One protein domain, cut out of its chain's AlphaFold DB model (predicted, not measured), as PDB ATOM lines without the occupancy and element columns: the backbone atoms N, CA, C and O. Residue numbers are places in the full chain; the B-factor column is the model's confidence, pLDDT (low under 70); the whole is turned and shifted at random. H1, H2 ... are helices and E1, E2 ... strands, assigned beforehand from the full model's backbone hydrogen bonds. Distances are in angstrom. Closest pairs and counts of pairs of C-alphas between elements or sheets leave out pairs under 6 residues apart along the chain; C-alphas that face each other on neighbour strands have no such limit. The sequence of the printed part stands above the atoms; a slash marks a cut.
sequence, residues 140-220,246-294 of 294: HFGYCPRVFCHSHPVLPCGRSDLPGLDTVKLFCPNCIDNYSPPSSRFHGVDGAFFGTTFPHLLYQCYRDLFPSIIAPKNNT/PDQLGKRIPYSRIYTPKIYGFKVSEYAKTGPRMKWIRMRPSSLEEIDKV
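Overview. This is residues 140 to 220 and 246 to 294 of the 294 residues of the protein "Casein kinase II subunit beta" of Golovinomyces magnicellulatus (UniProt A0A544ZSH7). What shape? Little regular structure is present: H1 lies over the E1 edge of a small antiparallel meander, E1 E2 E3, and long loops lead away to H2, then H3. How large? The 130 printed residues, 26 in named elements of mixed class, are only just loose, close to compact, with radius of gyration of the C-alphas 16.9 A and spans 47 by 36 by 27 A.

Along the chain. Which strands? E1 is residues 155 to 157, E2 169 to 172, E3 177 to 179. Which helices? H1, residues 198 to 205, runs 10.5 A from C-alpha 198 at (37.046, 25.659, 28.795). H2 is 279 to 282, H3 288 to 291.

Arrangement. Which strands pair? Within hydrogen-bond range are N 155 and O 171, 2.9 A, in hairpin E1 E2, and N 170 and O 179, 2.8 A, in hairpin E2 E3. Which helices are near? H1 is on the sheet, its height over the sheet 10.2 A; C-alphas 155 and 199 are the closest of E1 and H1, 6.1 A. H2 and H3 are not on it. H1 has every O i to N i+4 pair within range; H2 and H3 are too short for one.

Size, cuts and confidence. Any cut? Residues 221 to 245 are not printed, a gap of 22.4 A between C-alphas 220 and 246. Long links? E1 to E2 and E3 to H1 are long. Low confidence? Residues 218 to 220 and 294 are under 70.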
ATOM      1  N   HIS A 140      21.459  28.808  30.247       97.25
ATOM      2  CA  HIS A 140      21.600  29.666  29.061       97.25
ATOM      3  C   HIS A 140      22.210  28.937  27.854       97.25
ATOM      4  O   HIS A 140      21.875  29.230  26.708       97.25
ATOM      5  N   PHE A 141      23.057  27.939  28.101       98.12
ATOM      6  CA  PHE A 141      23.702  27.137  27.056       98.12
ATOM      7  C   PHE A 141      22.809  26.017  26.497       98.12
ATOM      8  O   PHE A 141      23.171  25.331  25.540       98.12
ATOM      9  N   GLY A 142      21.631  25.816  27.093       97.56
ATOM     10  CA  GLY A 142      20.691  24.772  26.719       97.56
ATOM     11  C   GLY A 142      21.026  23.408  27.319       97.56
ATOM     12  O   GLY A 142      21.650  23.285  28.375       97.56
ATOM     13  N   TYR A 143      20.568  22.353  26.640       98.25
ATOM     14  CA  TYR A 143      20.517  21.006  27.201       98.25
ATOM     15  C   TYR A 143      20.927  19.938  26.193       98.25
ATOM     16  O   TYR A 143      20.773  20.083  24.979       98.25
ATOM     17  N   CYS A 144      21.419  18.816  26.711       97.81
ATOM     18  CA  CYS A 144      21.875  17.700  25.904       97.81
ATOM     19  C   CYS A 144      20.727  17.093  25.081       97.81
ATOM     20  O   CYS A 144      19.701  16.715  25.654       97.81
ATOM     21  N   PRO A 145      20.916  16.868  23.766       97.00
ATOM     22  CA  PRO A 145      19.883  16.277  22.915       97.00
ATOM     23  C   PRO A 145      19.682  14.771  23.155       97.00
ATOM     24  O   PRO A 145      18.743  14.169  22.633       97.00
ATOM     25  N   ARG A 146      20.562  14.108  23.919       94.75
ATOM     26  CA  ARG A 146      20.406  12.682  24.225       94.75
ATOM     27  C   ARG A 146      19.306  12.477  25.258       94.75
ATOM     28  O   ARG A 146      19.459  12.854  26.414       94.75
ATOM     29  N   VAL A 147      18.282  11.714  24.879       94.44
ATOM     30  CA  VAL A 147      17.144  11.344  25.744       94.44
ATOM     31  C   VAL A 147      17.584  10.809  27.116       94.44
ATOM     32  O   VAL A 147      17.093  11.264  28.142       94.44
ATOM     33  N   PHE A 148      18.558   9.893  27.162       93.44
ATOM     34  CA  PHE A 148      19.052   9.315  28.426       93.44
ATOM     35  C   PHE A 148      20.033  10.202  29.201       93.44
ATOM     36  O   PHE A 148      20.556   9.768  30.219       93.44
ATOM     37  N   CYS A 149      20.306  11.424  28.739       94.50
ATOM     38  CA  CYS A 149      20.936  12.447  29.573       94.50
ATOM     39  C   CYS A 149      19.904  13.265  30.355       94.50
ATOM     40  O   CYS A 149      20.319  14.109  31.132       94.50
ATOM     41  N   HIS A 150      18.595  13.031  30.168       95.31
ATOM     42  CA  HIS A 150      17.527  13.694  30.924       95.31
ATOM     43  C   HIS A 150      17.642  15.226  30.910       95.31
ATOM     44  O   HIS A 150      17.577  15.865  31.955       95.31
ATOM     45  N   SER A 151      17.853  15.799  29.719       95.81
ATOM     46  CA  SER A 151      18.054  17.243  29.533       95.81
ATOM     47  C   SER A 151      19.164  17.804  30.429       95.81
ATOM     48  O   SER A 151      18.993  18.824  31.080       95.81
ATOM     49  N   HIS A 152      20.311  17.122  30.497       96.81
ATOM     50  CA  HIS A 152      21.457  17.621  31.253       96.81
ATOM     51  C   HIS A 152      21.985  18.935  30.651       96.81
ATOM     52  O   HIS A 152      22.147  18.972  29.425       96.81
ATOM     53  N   PRO A 153      22.284  19.974  31.454       97.69
ATOM     54  CA  PRO A 153      22.820  21.229  30.939       97.69
ATOM     55  C   PRO A 153      24.185  21.029  30.267       97.69
ATOM     56  O   PRO A 153      24.974  20.169  30.676       97.69
ATOM     57  N   VAL A 154      24.447  21.798  29.214       98.25
ATOM     58  CA  VAL A 154      25.656  21.698  28.374       98.25
ATOM     59  C   VAL A 154      26.500  22.967  28.467       98.25
ATOM     60  O   VAL A 154      26.059  23.960  29.028       98.25
ATOM     61  N   LEU A 155      27.725  22.923  27.952       98.56
ATOM     62  CA  LEU A 155      28.671  24.043  27.951       98.56
ATOM     63  C   LEU A 155      29.124  24.341  26.517       98.56
ATOM     64  O   LEU A 155      29.334  23.388  25.763       98.56
ATOM     65  N   PRO A 156      29.305  25.610  26.123       98.50
ATOM     66  CA  PRO A 156      29.846  25.948  24.813       98.50
ATOM     67  C   PRO A 156      31.324  25.554  24.715       98.50
ATOM     68  O   PRO A 156      32.056  25.595  25.703       98.50
ATOM     69  N   CYS A 157      31.766  25.136  23.532       98.44
ATOM     70  CA  CYS A 157      33.151  24.759  23.275       98.44
ATOM     71  C   CYS A 157      33.529  24.872  21.796       98.44
ATOM     72  O   CYS A 157      32.680  24.810  20.905       98.44
ATOM     73  N   GLY A 158      34.829  24.977  21.542       97.94
ATOM     74  CA  GLY A 158      35.436  24.833  20.226       97.94
ATOM     75  C   GLY A 158      35.985  23.428  19.992       97.94
ATOM     76  O   GLY A 158      36.342  22.706  20.922       97.94
ATOM     77  N   ARG A 159      36.089  23.032  18.718       96.62
ATOM     78  CA  ARG A 159      36.867  21.847  18.293       96.62
ATOM     79  C   ARG A 159      38.284  22.193  17.843       96.62
ATOM     80  O   ARG A 159      39.092  21.294  17.623       96.62
ATOM     81  N   SER A 160      38.562  23.481  17.706       97.25
ATOM     82  CA  SER A 160      39.877  24.054  17.482       97.25
ATOM     83  C   SER A 160      39.951  25.383  18.221       97.25
ATOM     84  O   SER A 160      38.922  26.014  18.456       97.25
ATOM     85  N   ASP A 161      41.167  25.782  18.565       97.69
ATOM     86  CA  ASP A 161      41.478  27.104  19.104       97.69
ATOM     87  C   ASP A 161      41.853  28.102  17.990       97.69
ATOM     88  O   ASP A 161      42.147  29.256  18.278       97.69
ATOM     89  N   LEU A 162      41.862  27.664  16.722       96.94
ATOM     90  CA  LEU A 162      42.103  28.521  15.560       96.94
ATOM     91  C   LEU A 162      40.770  28.986  14.946       96.94
ATOM     92  O   LEU A 162      39.923  28.130  14.658       96.94
ATOM     93  N   PRO A 163      40.596  30.297  14.698       97.31
ATOM     94  CA  PRO A 163      39.370  30.838  14.119       97.31
ATOM     95  C   PRO A 163      39.160  30.373  12.668       97.31
ATOM     96  O   PRO A 163      40.104  30.038  11.948       97.31
ATOM     97  N   GLY A 164      37.903  30.353  12.235       96.25
ATOM     98  CA  GLY A 164      37.456  30.020  10.885       96.25
ATOM     99  C   GLY A 164      37.376  28.523  10.571       96.25
ATOM    100  O   GLY A 164      37.060  28.161   9.437       96.25
ATOM    101  N   LEU A 165      37.667  27.637  11.534       97.00
ATOM    102  CA  LEU A 165      37.724  26.188  11.286       97.00
ATOM    103  C   LEU A 165      36.415  25.445  11.566       97.00
ATOM    104  O   LEU A 165      36.036  24.562  10.794       97.00
ATOM    105  N   ASP A 166      35.750  25.739  12.680       97.12
ATOM    106  CA  ASP A 166      34.468  25.127  13.035       97.12
ATOM    107  C   ASP A 166      33.670  26.081  13.929       97.12
ATOM    108  O   ASP A 166      34.221  26.908  14.652       97.12
ATOM    109  N   THR A 167      32.355  25.935  13.902       97.94
ATOM    110  CA  THR A 167      31.432  26.726  14.719       97.94
ATOM    111  C   THR A 167      31.331  26.164  16.129       97.94
ATOM    112  O   THR A 167      31.650  24.989  16.365       97.94
ATOM    113  N   VAL A 168      30.827  26.977  17.058       98.44
ATOM    114  CA  VAL A 168      30.622  26.586  18.455       98.44
ATOM    115  C   VAL A 168      29.840  25.273  18.565       98.44
ATOM    116  O   VAL A 168      28.840  25.036  17.878       98.44
ATOM    117  N   LYS A 169      30.321  24.386  19.436       98.50
ATOM    118  CA  LYS A 169      29.672  23.135  19.831       98.50
ATOM    119  C   LYS A 169      29.228  23.221  21.285       98.50
ATOM    120  O   LYS A 169      29.599  24.128  22.018       98.50
ATOM    121  N   LEU A 170      28.410  22.261  21.691       98.50
ATOM    122  CA  LEU A 170      27.906  22.103  23.044       98.50
ATOM    123  C   LEU A 170      28.430  20.790  23.621       98.50
ATOM    124  O   LEU A 170      28.029  19.704  23.190       98.50
ATOM    125  N   PHE A 171      29.325  20.893  24.596       98.44
ATOM    126  CA  PHE A 171      29.848  19.773  25.360       98.44
ATOM    127  C   PHE A 171      28.872  19.378  26.466       98.44
ATOM    128  O   PHE A 171      28.416  20.205  27.255       98.44
ATOM    129  N   CYS A 172      28.573  18.087  26.558       97.31
ATOM    130  CA  CYS A 172      27.711  17.548  27.598       97.31
ATOM    131  C   CYS A 172      28.521  16.808  28.678       97.31
ATOM    132  O   CYS A 172      28.989  15.698  28.403       97.31
ATOM    133  N   PRO A 173      28.623  17.335  29.914       95.38
ATOM    134  CA  PRO A 173      29.383  16.691  30.990       95.38
ATOM    135  C   PRO A 173      28.714  15.394  31.478       95.38
ATOM    136  O   PRO A 173      29.391  14.390  31.672       95.38
ATOM    137  N   ASN A 174      27.374  15.373  31.522       94.81
ATOM    138  CA  ASN A 174      26.502  14.295  31.035       94.81
ATOM    139  C   ASN A 174      27.195  13.100  30.401       94.81
ATOM    140  O   ASN A 174      27.605  12.183  31.093       94.81
ATOM    141  N   CYS A 175      27.211  13.078  29.069       94.06
ATOM    142  CA  CYS A 175      27.627  11.945  28.256       94.06
ATOM    143  C   CYS A 175      29.076  11.984  27.757       94.06
ATOM    144  O   CYS A 175      29.490  10.993  27.159       94.06
ATOM    145  N   ILE A 176      29.812  13.064  28.025       93.25
ATOM    146  CA  ILE A 176      31.172  13.336  27.538       93.25
ATOM    147  C   ILE A 176      31.219  13.289  26.005       93.25
ATOM    148  O   ILE A 176      31.895  12.467  25.399       93.25
ATOM    149  N   ASP A 177      30.397  14.125  25.373       95.19
ATOM    150  CA  ASP A 177      30.278  14.188  23.914       95.19
ATOM    151  C   ASP A 177      29.856  15.596  23.474       95.19
ATOM    152  O   ASP A 177      29.256  16.335  24.263       95.19
ATOM    153  N   ASN A 178      30.158  15.937  22.220       96.81
ATOM    154  CA  ASN A 178      29.923  17.253  21.631       96.81
ATOM    155  C   ASN A 178      28.727  17.229  20.673       96.81
ATOM    156  O   ASN A 178      28.561  16.301  19.880       96.81
ATOM    157  N   TYR A 179      27.922  18.289  20.705       97.88
ATOM    158  CA  TYR A 179      26.734  18.452  19.869       97.88
ATOM    159  C   TYR A 179      26.748  19.797  19.154       97.88
ATOM    160  O   TYR A 179      27.260  20.780  19.678       97.88
ATOM    161  N   SER A 180      26.155  19.870  17.966       97.62
ATOM    162  CA  SER A 180      25.869  21.170  17.353       97.62
ATOM    163  C   SER A 180      24.704  21.843  18.089       97.62
ATOM    164  O   SER A 180      23.742  21.146  18.435       97.62
ATOM    165  N   PRO A 181      24.740  23.171  18.301       97.50
ATOM    166  CA  PRO A 181      23.598  23.908  18.819       97.50
ATOM    167  C   PRO A 181      22.345  23.658  17.961       97.50
ATOM    168  O   PRO A 181      22.429  23.710  16.728       97.50
ATOM    169  N   PRO A 182      21.181  23.380  18.579       95.12
ATOM    170  CA  PRO A 182      19.960  23.067  17.838       95.12
ATOM    171  C   PRO A 182      19.374  24.289  17.120       95.12
ATOM    172  O   PRO A 182      18.778  24.141  16.057       95.12
ATOM    173  N   SER A 183      19.544  25.487  17.690       95.88
ATOM    174  CA  SER A 183      19.109  26.738  17.066       95.88
ATOM    175  C   SER A 183      20.148  27.221  16.057       95.88
ATOM    176  O   SER A 183      21.334  27.311  16.380       95.88
ATOM    177  N   SER A 184      19.697  27.573  14.853       95.94
ATOM    178  CA  SER A 184      20.566  28.038  13.768       95.94
ATOM    179  C   SER A 184      21.203  29.401  14.025       95.94
ATOM    180  O   SER A 184      22.210  29.714  13.400       95.94
ATOM    181  N   ARG A 185      20.679  30.192  14.974       96.25
ATOM    182  CA  ARG A 185      21.268  31.493  15.346       96.25
ATOM    183  C   ARG A 185      22.716  31.381  15.834       96.25
ATOM    184  O   ARG A 185      23.480  32.319  15.697       96.25
ATOM    185  N   PHE A 186      23.098  30.215  16.355       97.19
ATOM    186  CA  PHE A 186      24.451  29.949  16.844       97.19
ATOM    187  C   PHE A 186      25.384  29.377  15.768       97.19
ATOM    188  O   PHE A 186      26.559  29.152  16.034       97.19
ATOM    189  N   HIS A 187      24.890  29.089  14.555       93.94
ATOM    190  CA  HIS A 187      25.708  28.479  13.495       93.94
ATOM    191  C   HIS A 187      26.687  29.467  12.848       93.94
ATOM    192  O   HIS A 187      27.550  29.021  12.104       93.94
ATOM    193  N   GLY A 188      26.568  30.768  13.124       94.88
ATOM    194  CA  GLY A 188      27.549  31.780  12.720       94.88
ATOM    195  C   GLY A 188      28.658  32.026  13.747       94.88
ATOM    196  O   GLY A 188      29.652  32.654  13.414       94.88
ATOM    197  N   VAL A 189      28.510  31.523  14.979       98.00
ATOM    198  CA  VAL A 189      29.452  31.804  16.069       98.00
ATOM    199  C   VAL A 189      30.642  30.853  15.988       98.00
ATOM    200  O   VAL A 189      30.473  29.627  15.983       98.00
ATOM    201  N   ASP A 190      31.849  31.413  15.944       98.56
ATOM    202  CA  ASP A 190      33.091  30.644  15.889       98.56
ATOM    203  C   ASP A 190      33.324  29.865  17.193       98.56
ATOM    204  O   ASP A 190      33.163  30.383  18.301       98.56
ATOM    205  N   GLY A 191      33.701  28.592  17.075       98.50
ATOM    206  CA  GLY A 191      34.008  27.762  18.236       98.50
ATOM    207  C   GLY A 191      35.314  28.151  18.927       98.50
ATOM    208  O   GLY A 191      35.443  27.925  20.133       98.50
ATOM    209  N   ALA A 192      36.261  28.757  18.205       98.50
ATOM    210  CA  ALA A 192      37.537  29.203  18.758       98.50
ATOM    211  C   ALA A 192      37.347  30.220  19.891       98.50
ATOM    212  O   ALA A 192      38.115  30.205  20.844       98.50
ATOM    213  N   PHE A 193      36.267  31.006  19.872       98.75
ATOM    214  CA  PHE A 193      35.968  32.006  20.905       98.75
ATOM    215  C   PHE A 193      35.641  31.413  22.282       98.75
ATOM    216  O   PHE A 193      35.656  32.111  23.293       98.75
ATOM    217  N   PHE A 194      35.364  30.111  22.342       98.75
ATOM    218  CA  PHE A 194      35.196  29.353  23.588       98.75
ATOM    219  C   PHE A 194      36.381  28.421  23.848       98.75
ATOM    220  O   PHE A 194      36.640  28.013  24.980       98.75
ATOM    221  N   GLY A 195      37.103  28.067  22.787       98.25
ATOM    222  CA  GLY A 195      38.261  27.196  22.837       98.25
ATOM    223  C   GLY A 195      37.940  25.747  23.191       98.25
ATOM    224  O   GLY A 195      36.818  25.355  23.527       98.25
ATOM    225  N   THR A 196      38.967  24.917  23.095       98.12
ATOM    226  CA  THR A 196      38.883  23.473  23.342       98.12
ATOM    227  C   THR A 196      38.946  23.120  24.828       98.12
ATOM    228  O   THR A 196      38.507  22.047  25.235       98.12
ATOM    229  N   THR A 197      39.482  24.020  25.656       97.75
ATOM    230  CA  THR A 197      39.863  23.727  27.047       97.75
ATOM    231  C   THR A 197      38.762  24.038  28.061       97.75
ATOM    232  O   THR A 197      38.626  23.325  29.059       97.75
ATOM    233  N   PHE A 198      37.962  25.078  27.812       98.44
ATOM    234  CA  PHE A 198      37.046  25.659  28.795       98.44
ATOM    235  C   PHE A 198      36.141  24.641  29.519       98.44
ATOM    236  O   PHE A 198      36.191  24.601  30.752       98.44
ATOM    237  N   PRO A 199      35.385  23.754  28.836       97.44
ATOM    238  CA  PRO A 199      34.480  22.840  29.534       97.44
ATOM    239  C   PRO A 199      35.209  21.855  30.447       97.44
ATOM    240  O   PRO A 199      34.677  21.447  31.477       97.44
ATOM    241  N   HIS A 200      36.422  21.453  30.066       94.69
ATOM    242  CA  HIS A 200      37.221  20.480  30.803       94.69
ATOM    243  C   HIS A 200      37.838  21.105  32.051       94.69
ATOM    244  O   HIS A 200      37.801  20.506  33.126       94.69
ATOM    245  N   LEU A 201      38.349  22.331  31.926       95.75
ATOM    246  CA  LEU A 201      38.901  23.058  33.060       95.75
ATOM    247  C   LEU A 201      37.798  23.441  34.054       95.75
ATOM    248  O   LEU A 201      37.950  23.222  35.254       95.75
ATOM    249  N   LEU A 202      36.647  23.904  33.560       95.94
ATOM    250  CA  LEU A 202      35.490  24.202  34.399       95.94
ATOM    251  C   LEU A 202      34.969  22.936  35.110       95.94
ATOM    252  O   LEU A 202      34.674  22.987  36.305       95.94
ATOM    253  N   TYR A 203      34.954  21.779  34.432       91.94
ATOM    254  CA  TYR A 203      34.643  20.485  35.053       91.94
ATOM    255  C   TYR A 203      35.581  20.150  36.223       91.94
ATOM    256  O   TYR A 203      35.128  19.682  37.269       91.94
ATOM    257  N   GLN A 204      36.883  20.411  36.068       90.62
ATOM    258  CA  GLN A 204      37.892  20.148  37.096       90.62
ATOM    259  C   GLN A 204      37.824  21.140  38.268       90.62
ATOM    260  O   GLN A 204      38.054  20.749  39.414       90.62
ATOM    261  N   CYS A 205      37.503  22.408  38.003       92.88
ATOM    262  CA  CYS A 205      37.398  23.446  39.028       92.88
ATOM    263  C   CYS A 205      36.094  23.352  39.837       92.88
ATOM    264  O   CYS A 205      36.123  23.554  41.049       92.88
ATOM    265  N   TYR A 206      34.976  22.981  39.206       93.31
ATOM    266  CA  TYR A 206      33.639  22.956  39.818       93.31
ATOM    267  C   TYR A 206      33.054  21.539  39.876       93.31
ATOM    268  O   TYR A 206      31.921  21.285  39.466       93.31
ATOM    269  N   ARG A 207      33.820  20.582  40.410       92.06
ATOM    270  CA  ARG A 207      33.455  19.146  40.436       92.06
ATOM    271  C   ARG A 207      32.104  18.843  41.087       92.06
ATOM    272  O   ARG A 207      31.470  17.848  40.740       92.06
ATOM    273  N   ASP A 208      31.660  19.686  42.016       91.81
ATOM    274  CA  ASP A 208      30.360  19.574  42.690       91.81
ATOM    275  C   ASP A 208      29.162  19.803  41.751       91.81
ATOM    276  O   ASP A 208      28.055  19.320  42.011       91.81
ATOM    277  N   LEU A 209      29.377  20.490  40.627       91.94
ATOM    278  CA  LEU A 209      28.352  20.745  39.615       91.94
ATOM    279  C   LEU A 209      28.195  19.590  38.625       91.94
ATOM    280  O   LEU A 209      27.126  19.430  38.030       91.94
ATOM    281  N   PHE A 210      29.222  18.751  38.472       93.75
ATOM    282  CA  PHE A 210      29.305  17.813  37.360       93.75
ATOM    283  C   PHE A 210      29.198  16.345  37.758       93.75
ATOM    284  O   PHE A 210      29.607  15.945  38.852       93.75
ATOM    285  N   PRO A 211      28.653  15.509  36.858       92.69
ATOM    286  CA  PRO A 211      28.575  14.079  37.076       92.69
ATOM    287  C   PRO A 211      29.939  13.408  36.938       92.69
ATOM    288  O   PRO A 211      30.761  13.799  36.108       92.69
ATOM    289  N   SER A 212      30.156  12.348  37.709       90.88
ATOM    290  CA  SER A 212      31.299  11.458  37.535       90.88
ATOM    291  C   SER A 212      31.266  10.782  36.162       90.88
ATOM    292  O   SER A 212      30.202  10.457  35.631       90.88
ATOM    293  N   ILE A 213      32.437  10.499  35.594       89.19
ATOM    294  CA  ILE A 213      32.543   9.643  34.402       89.19
ATOM    295  C   ILE A 213      32.299   8.158  34.723       89.19
ATOM    296  O   ILE A 213      32.017   7.378  33.810       89.19
ATOM    297  N   ILE A 214      32.373   7.772  36.004       88.69
ATOM    298  CA  ILE A 214      32.146   6.402  36.465       88.69
ATOM    299  C   ILE A 214      30.645   6.138  36.574       88.69
ATOM    300  O   ILE A 214      29.929   6.798  37.326       88.69
ATOM    301  N   ALA A 215      30.158   5.148  35.831       87.12
ATOM    302  CA  ALA A 215      28.766   4.740  35.876       87.12
ATOM    303  C   ALA A 215      28.444   3.949  37.159       87.12
ATOM    304  O   ALA A 215      29.238   3.102  37.577       87.12
ATOM    305  N   PRO A 216      27.253   4.145  37.754       85.12
ATOM    306  CA  PRO A 216      26.807   3.328  38.877       85.12
ATOM    307  C   PRO A 216      26.691   1.849  38.466       85.12
ATOM    308  O   PRO A 216      26.190   1.528  37.388       85.12
ATOM    309  N   LYS A 217      27.134   0.938  39.347       72.50
ATOM    310  CA  LYS A 217      27.149  -0.522  39.103       72.50
ATOM    311  C   LYS A 217      25.750  -1.119  38.912       72.50
ATOM    312  O   LYS A 217      25.591  -2.098  38.187       72.50
ATOM    313  N   ASN A 218      24.738  -0.508  39.527       62.72
ATOM    314  CA  ASN A 218      23.343  -0.892  39.362       62.72
ATOM    315  C   ASN A 218      22.649   0.117  38.447       62.72
ATOM    316  O   ASN A 218      22.715   1.322  38.672       62.72
ATOM    317  N   ASN A 219      21.942  -0.383  37.432       53.12
ATOM    318  CA  ASN A 219      21.140   0.397  36.478       53.12
ATOM    319  C   ASN A 219      19.853   0.967  37.128       53.12
ATOM    320  O   ASN A 219      18.806   1.038  36.484       53.12
ATOM    321  N   THR A 220      19.915   1.260  38.427       47.22
ATOM    322  CA  THR A 220      18.857   1.842  39.247       47.22
ATOM    323  C   THR A 220      18.782   3.331  38.960       47.22
ATOM    324  O   THR A 220      19.808   4.009  38.942       47.22
ATOM    325  N   PRO A 246      40.867   9.814  42.169       80.50
ATOM    326  CA  PRO A 246      39.455   9.869  42.565       80.50
ATOM    327  C   PRO A 246      38.949  11.291  42.855       80.50
ATOM    328  O   PRO A 246      37.800  11.621  42.567       80.50
ATOM    329  N   ASP A 247      39.813  12.146  43.395       83.00
ATOM    330  CA  ASP A 247      39.540  13.547  43.706       83.00
ATOM    331  C   ASP A 247      39.473  14.446  42.462       83.00
ATOM    332  O   ASP A 247      39.108  15.608  42.580       83.00
ATOM    333  N   GLN A 248      39.757  13.939  41.264       84.50
ATOM    334  CA  GLN A 248      39.601  14.679  40.007       84.50
ATOM    335  C   GLN A 248      38.240  14.431  39.340       84.50
ATOM    336  O   GLN A 248      37.889  15.102  38.371       84.50
ATOM    337  N   LEU A 249      37.452  13.484  39.853       86.88
ATOM    338  CA  LEU A 249      36.148  13.137  39.299       86.88
ATOM    339  C   LEU A 249      35.052  14.109  39.757       86.88
ATOM    340  O   LEU A 249      35.066  14.607  40.888       86.88
ATOM    341  N   GLY A 250      34.066  14.330  38.882       88.81
ATOM    342  CA  GLY A 250      32.814  14.989  39.243       88.81
ATOM    343  C   GLY A 250      32.084  14.216  40.341       88.81
ATOM    344  O   GLY A 250      32.148  12.983  40.387       88.81
ATOM    345  N   LYS A 251      31.404  14.932  41.237       89.56
ATOM    346  CA  LYS A 251      30.785  14.317  42.421       89.56
ATOM    347  C   LYS A 251      29.368  13.813  42.164       89.56
ATOM    348  O   LYS A 251      28.935  12.874  42.825       89.56
ATOM    349  N   ARG A 252      28.650  14.379  41.184       91.31
ATOM    350  CA  ARG A 252      27.254  14.002  40.912       91.31
ATOM    351  C   ARG A 252      27.153  12.614  40.279       91.31
ATOM    352  O   ARG A 252      28.056  12.140  39.591       91.31
ATOM    353  N   ILE A 253      26.009  11.968  40.466       89.88
ATOM    354  CA  ILE A 253      25.737  10.659  39.865       89.88
ATOM    355  C   ILE A 253      25.402  10.854  38.376       89.88
ATOM    356  O   ILE A 253      24.482  11.612  38.060       89.88
ATOM    357  N   PRO A 254      26.109  10.188  37.444       91.12
ATOM    358  CA  PRO A 254      25.802  10.290  36.023       91.12
ATOM    359  C   PRO A 254      24.551   9.501  35.632       91.12
ATOM    360  O   PRO A 254      24.310   8.388  36.103       91.12
ATOM    361  N   TYR A 255      23.845  10.000  34.620       91.44
ATOM    362  CA  TYR A 255      22.897   9.200  33.855       91.44
ATOM    363  C   TYR A 255      23.653   8.328  32.846       91.44
ATOM    364  O   TYR A 255      24.184   8.815  31.844       91.44
ATOM    365  N   SER A 256      23.699   7.021  33.107       89.50
ATOM    366  CA  SER A 256      24.493   6.042  32.345       89.50
ATOM    367  C   SER A 256      23.662   5.087  31.478       89.50
ATOM    368  O   SER A 256      24.212   4.205  30.815       89.50
ATOM    369  N   ARG A 257      22.331   5.246  31.444       88.44
ATOM    370  CA  ARG A 257      21.444   4.332  30.714       88.44
ATOM    371  C   ARG A 257      21.691   4.397  29.204       88.44
ATOM    372  O   ARG A 257      21.718   5.463  28.590       88.44
ATOM    373  N   ILE A 258      21.813   3.225  28.581       88.81
ATOM    374  CA  ILE A 258      22.025   3.088  27.134       88.81
ATOM    375  C   ILE A 258      20.728   2.638  26.457       88.81
ATOM    376  O   ILE A 258      20.052   1.711  26.916       88.81
ATOM    377  N   TYR A 259      20.398   3.274  25.329       89.12
ATOM    378  CA  TYR A 259      19.254   2.886  24.509       89.12
ATOM    379  C   TYR A 259      19.344   1.413  24.100       89.12
ATOM    380  O   TYR A 259      20.366   0.949  23.601       89.12
ATOM    381  N   THR A 260      18.251   0.680  24.309       89.44
ATOM    382  CA  THR A 260      18.128  -0.721  23.902       89.44
ATOM    383  C   THR A 260      16.993  -0.828  22.888       89.44
ATOM    384  O   THR A 260      15.836  -0.687  23.292       89.44
ATOM    385  N   PRO A 261      17.284  -1.076  21.597       89.94
ATOM    386  CA  PRO A 261      16.249  -1.177  20.578       89.94
ATOM    387  C   PRO A 261      15.352  -2.389  20.836       89.94
ATOM    388  O   PRO A 261      15.829  -3.488  21.147       89.94
ATOM    389  N   LYS A 262      14.040  -2.187  20.690       91.00
ATOM    390  CA  LYS A 262      13.026  -3.234  20.823       91.00
ATOM    391  C   LYS A 262      12.046  -3.185  19.656       91.00
ATOM    392  O   LYS A 262      11.662  -2.103  19.229       91.00
ATOM    393  N   ILE A 263      11.619  -4.353  19.184       92.12
ATOM    394  CA  ILE A 263      10.585  -4.521  18.156       92.12
ATOM    395  C   ILE A 263       9.527  -5.462  18.741       92.12
ATOM    396  O   ILE A 263       9.869  -6.529  19.246       92.12
ATOM    397  N   TYR A 264       8.258  -5.041  18.754       94.06
ATOM    398  CA  TYR A 264       7.156  -5.762  19.418       94.06
ATOM    399  C   TYR A 264       7.452  -6.154  20.883       94.06
ATOM    400  O   TYR A 264       7.041  -7.207  21.356       94.06
ATOM    401  N   GLY A 265       8.209  -5.322  21.607       92.94
ATOM    402  CA  GLY A 265       8.597  -5.569  23.004       92.94
ATOM    403  C   GLY A 265       9.844  -6.443  23.193       92.94
ATOM    404  O   GLY A 265      10.441  -6.420  24.273       92.94
ATOM    405  N   PHE A 266      10.313  -7.127  22.149       93.12
ATOM    406  CA  PHE A 266      11.504  -7.974  22.196       93.12
ATOM    407  C   PHE A 266      12.760  -7.184  21.842       93.12
ATOM    408  O   PHE A 266      12.755  -6.362  20.926       93.12
ATOM    409  N   LYS A 267      13.855  -7.434  22.567       92.88
ATOM    410  CA  LYS A 267      15.160  -6.837  22.254       92.88
ATOM    411  C   LYS A 267      15.624  -7.315  20.880       92.88
ATOM    412  O   LYS A 267      15.534  -8.504  20.577       92.88
ATOM    413  N   VAL A 268      16.163  -6.401  20.079       91.44
ATOM    414  CA  VAL A 268      16.820  -6.779  18.823       91.44
ATOM    415  C   VAL A 268      18.116  -7.523  19.154       91.44
ATOM    416  O   VAL A 268      18.929  -7.027  19.932       91.44
ATOM    417  N   SER A 269      18.295  -8.715  18.579       89.81
ATOM    418  CA  SER A 269      19.493  -9.540  18.784       89.81
ATOM    419  C   SER A 269      20.765  -8.809  18.343       89.81
ATOM    420  O   SER A 269      20.789  -8.178  17.286       89.81
ATOM    421  N   GLU A 270      21.846  -8.947  19.111       88.19
ATOM    422  CA  GLU A 270      23.166  -8.405  18.758       88.19
ATOM    423  C   GLU A 270      23.746  -9.083  17.504       88.19
ATOM    424  O   GLU A 270      24.477  -8.459  16.733       88.19
ATOM    425  N   TYR A 271      23.345 -10.327  17.233       88.31
ATOM    426  CA  TYR A 271      23.731 -11.061  16.025       88.31
ATOM    427  C   TYR A 271      22.939 -10.640  14.779       88.31
ATOM    428  O   TYR A 271      23.319 -10.990  13.663       88.31
ATOM    429  N   ALA A 272      21.845  -9.883  14.928       88.69
ATOM    430  CA  ALA A 272      21.070  -9.415  13.782       88.69
ATOM    431  C   ALA A 272      21.902  -8.459  12.915       88.69
ATOM    432  O   ALA A 272      22.707  -7.675  13.425       88.69
ATOM    433  N   LYS A 273      21.679  -8.466  11.592       86.38
ATOM    434  CA  LYS A 273      22.363  -7.554  10.656       86.38
ATOM    435  C   LYS A 273      22.124  -6.081  11.021       86.38
ATOM    436  O   LYS A 273      23.061  -5.291  10.980       86.38
ATOM    437  N   THR A 274      20.898  -5.757  11.430       83.50
ATOM    438  CA  THR A 274      20.446  -4.441  11.919       83.50
ATOM    439  C   THR A 274      20.426  -4.350  13.450       83.50
ATOM    440  O   THR A 274      19.742  -3.500  14.018       83.50
ATOM    441  N   GLY A 275      21.144  -5.248  14.133       81.56
ATOM    442  CA  GLY A 275      21.275  -5.230  15.585       81.56
ATOM    443  C   GLY A 275      21.993  -3.974  16.094       81.56
ATOM    444  O   GLY A 275      22.618  -3.253  15.313       81.56
ATOM    445  N   PRO A 276      21.930  -3.697  17.406       82.75
ATOM    446  CA  PRO A 276      22.654  -2.579  17.998       82.75
ATOM    447  C   PRO A 276      24.163  -2.734  17.748       82.75
ATOM    448  O   PRO A 276      24.797  -3.673  18.228       82.75
ATOM    449  N   ARG A 277      24.743  -1.815  16.971       83.25
ATOM    450  CA  ARG A 277      26.188  -1.724  16.712       83.25
ATOM    451  C   ARG A 277      26.791  -0.594  17.537       83.25
ATOM    452  O   ARG A 277      26.092   0.333  17.929       83.25
ATOM    453  N   MET A 278      28.099  -0.678  17.782       83.88
ATOM    454  CA  MET A 278      28.884   0.396  18.410       83.88
ATOM    455  C   MET A 278      28.374   0.845  19.790       83.88
ATOM    456  O   MET A 278      28.573   1.987  20.194       83.88
ATOM    457  N   LYS A 279      27.743  -0.063  20.549       84.19
ATOM    458  CA  LYS A 279      27.288   0.217  21.920       84.19
ATOM    459  C   LYS A 279      28.434   0.707  22.814       84.19
ATOM    460  O   LYS A 279      28.204   1.546  23.678       84.19
ATOM    461  N   TRP A 280      29.650   0.225  22.552       85.19
ATOM    462  CA  TRP A 280      30.881   0.589  23.249       85.19
ATOM    463  C   TRP A 280      31.175   2.098  23.234       85.19
ATOM    464  O   TRP A 280      31.657   2.602  24.237       85.19
ATOM    465  N   ILE A 281      30.770   2.848  22.197       85.56
ATOM    466  CA  ILE A 281      30.911   4.323  22.146       85.56
ATOM    467  C   ILE A 281      30.116   5.006  23.274       85.56
ATOM    468  O   ILE A 281      30.385   6.139  23.659       85.56
ATOM    469  N   ARG A 282      29.080   4.335  23.787       87.44
ATOM    470  CA  ARG A 282      28.190   4.847  24.836       87.44
ATOM    471  C   ARG A 282      28.399   4.154  26.182       87.44
ATOM    472  O   ARG A 282      27.677   4.478  27.121       87.44
ATOM    473  N   MET A 283      29.321   3.193  26.259       86.81
ATOM    474  CA  MET A 283      29.670   2.516  27.506       86.81
ATOM    475  C   MET A 283      30.551   3.414  28.367       86.81
ATOM    476  O   MET A 283      31.229   4.309  27.870       86.81
ATOM    477  N   ARG A 284      30.489   3.182  29.674       87.12
ATOM    478  CA  ARG A 284      31.235   3.925  30.681       87.12
ATOM    479  C   ARG A 284      31.875   2.959  31.656       87.12
ATOM    480  O   ARG A 284      31.238   1.944  31.948       87.12
ATOM    481  N   PRO A 285      33.067   3.292  32.170       88.75
ATOM    482  CA  PRO A 285      33.695   2.498  33.205       88.75
ATOM    483  C   PRO A 285      32.805   2.477  34.447       88.75
ATOM    484  O   PRO A 285      32.173   3.471  34.801       88.75
ATOM    485  N   SER A 286      32.753   1.327  35.102       87.12
ATOM    486  CA  SER A 286      32.003   1.088  36.338       87.12
ATOM    487  C   SER A 286      32.879   1.168  37.594       87.12
ATOM    488  O   SER A 286      32.370   1.135  38.718       87.12
ATOM    489  N   SER A 287      34.200   1.278  37.414       86.56
ATOM    490  CA  SER A 287      35.178   1.517  38.475       86.56
ATOM    491  C   SER A 287      36.460   2.166  37.942       86.56
ATOM    492  O   SER A 287      36.707   2.185  36.735       86.56
ATOM    493  N   LEU A 288      37.296   2.677  38.852       83.19
ATOM    494  CA  LEU A 288      38.617   3.228  38.521       83.19
ATOM    495  C   LEU A 288      39.562   2.164  37.950       83.19
ATOM    496  O   LEU A 288      40.316   2.452  37.029       83.19
ATOM    497  N   GLU A 289      39.489   0.914  38.425       85.06
ATOM    498  CA  GLU A 289      40.338  -0.154  37.877       85.06
ATOM    499  C   GLU A 289      39.996  -0.496  36.423       85.06
ATOM    500  O   GLU A 289      40.814  -1.090  35.731       85.06
ATOM    501  N   GLU A 290      38.781  -0.193  35.960       84.25
ATOM    502  CA  GLU A 290      38.405  -0.367  34.556       84.25
ATOM    503  C   GLU A 290      39.050   0.702  33.665       84.25
ATOM    504  O   GLU A 290      39.414   0.398  32.535       84.25
ATOM    505  N   ILE A 291      39.251   1.915  34.193       81.94
ATOM    506  CA  ILE A 291      39.936   3.017  33.500       81.94
ATOM    507  C   ILE A 291      41.428   2.711  33.352       81.94
ATOM    508  O   ILE A 291      41.973   2.854  32.264       81.94
ATOM    509  N   ASP A 292      42.070   2.230  34.419       80.19
ATOM    510  CA  ASP A 292      43.513   1.940  34.435       80.19
ATOM    511  C   ASP A 292      43.910   0.718  33.567       80.19
ATOM    512  O   ASP A 292      45.093   0.441  33.384       80.19
ATOM    513  N   LYS A 293      42.938  -0.051  33.050       78.75
ATOM    514  CA  LYS A 293      43.170  -1.229  32.184       78.75
ATOM    515  C   LYS A 293      43.263  -0.904  30.692       78.75
ATOM    516  O   LYS A 293      43.537  -1.824  29.916       78.75
ATOM    517  N   VAL A 294      42.948   0.330  30.300       61.06
ATOM    518  CA  VAL A 294      42.889   0.780  28.900       61.06
ATOM    519  C   VAL A 294      44.241   1.301  28.436       61.06
ATOM    520  O   VAL A 294      44.897   2.017  29.220       61.06
TER     521      VAL A 294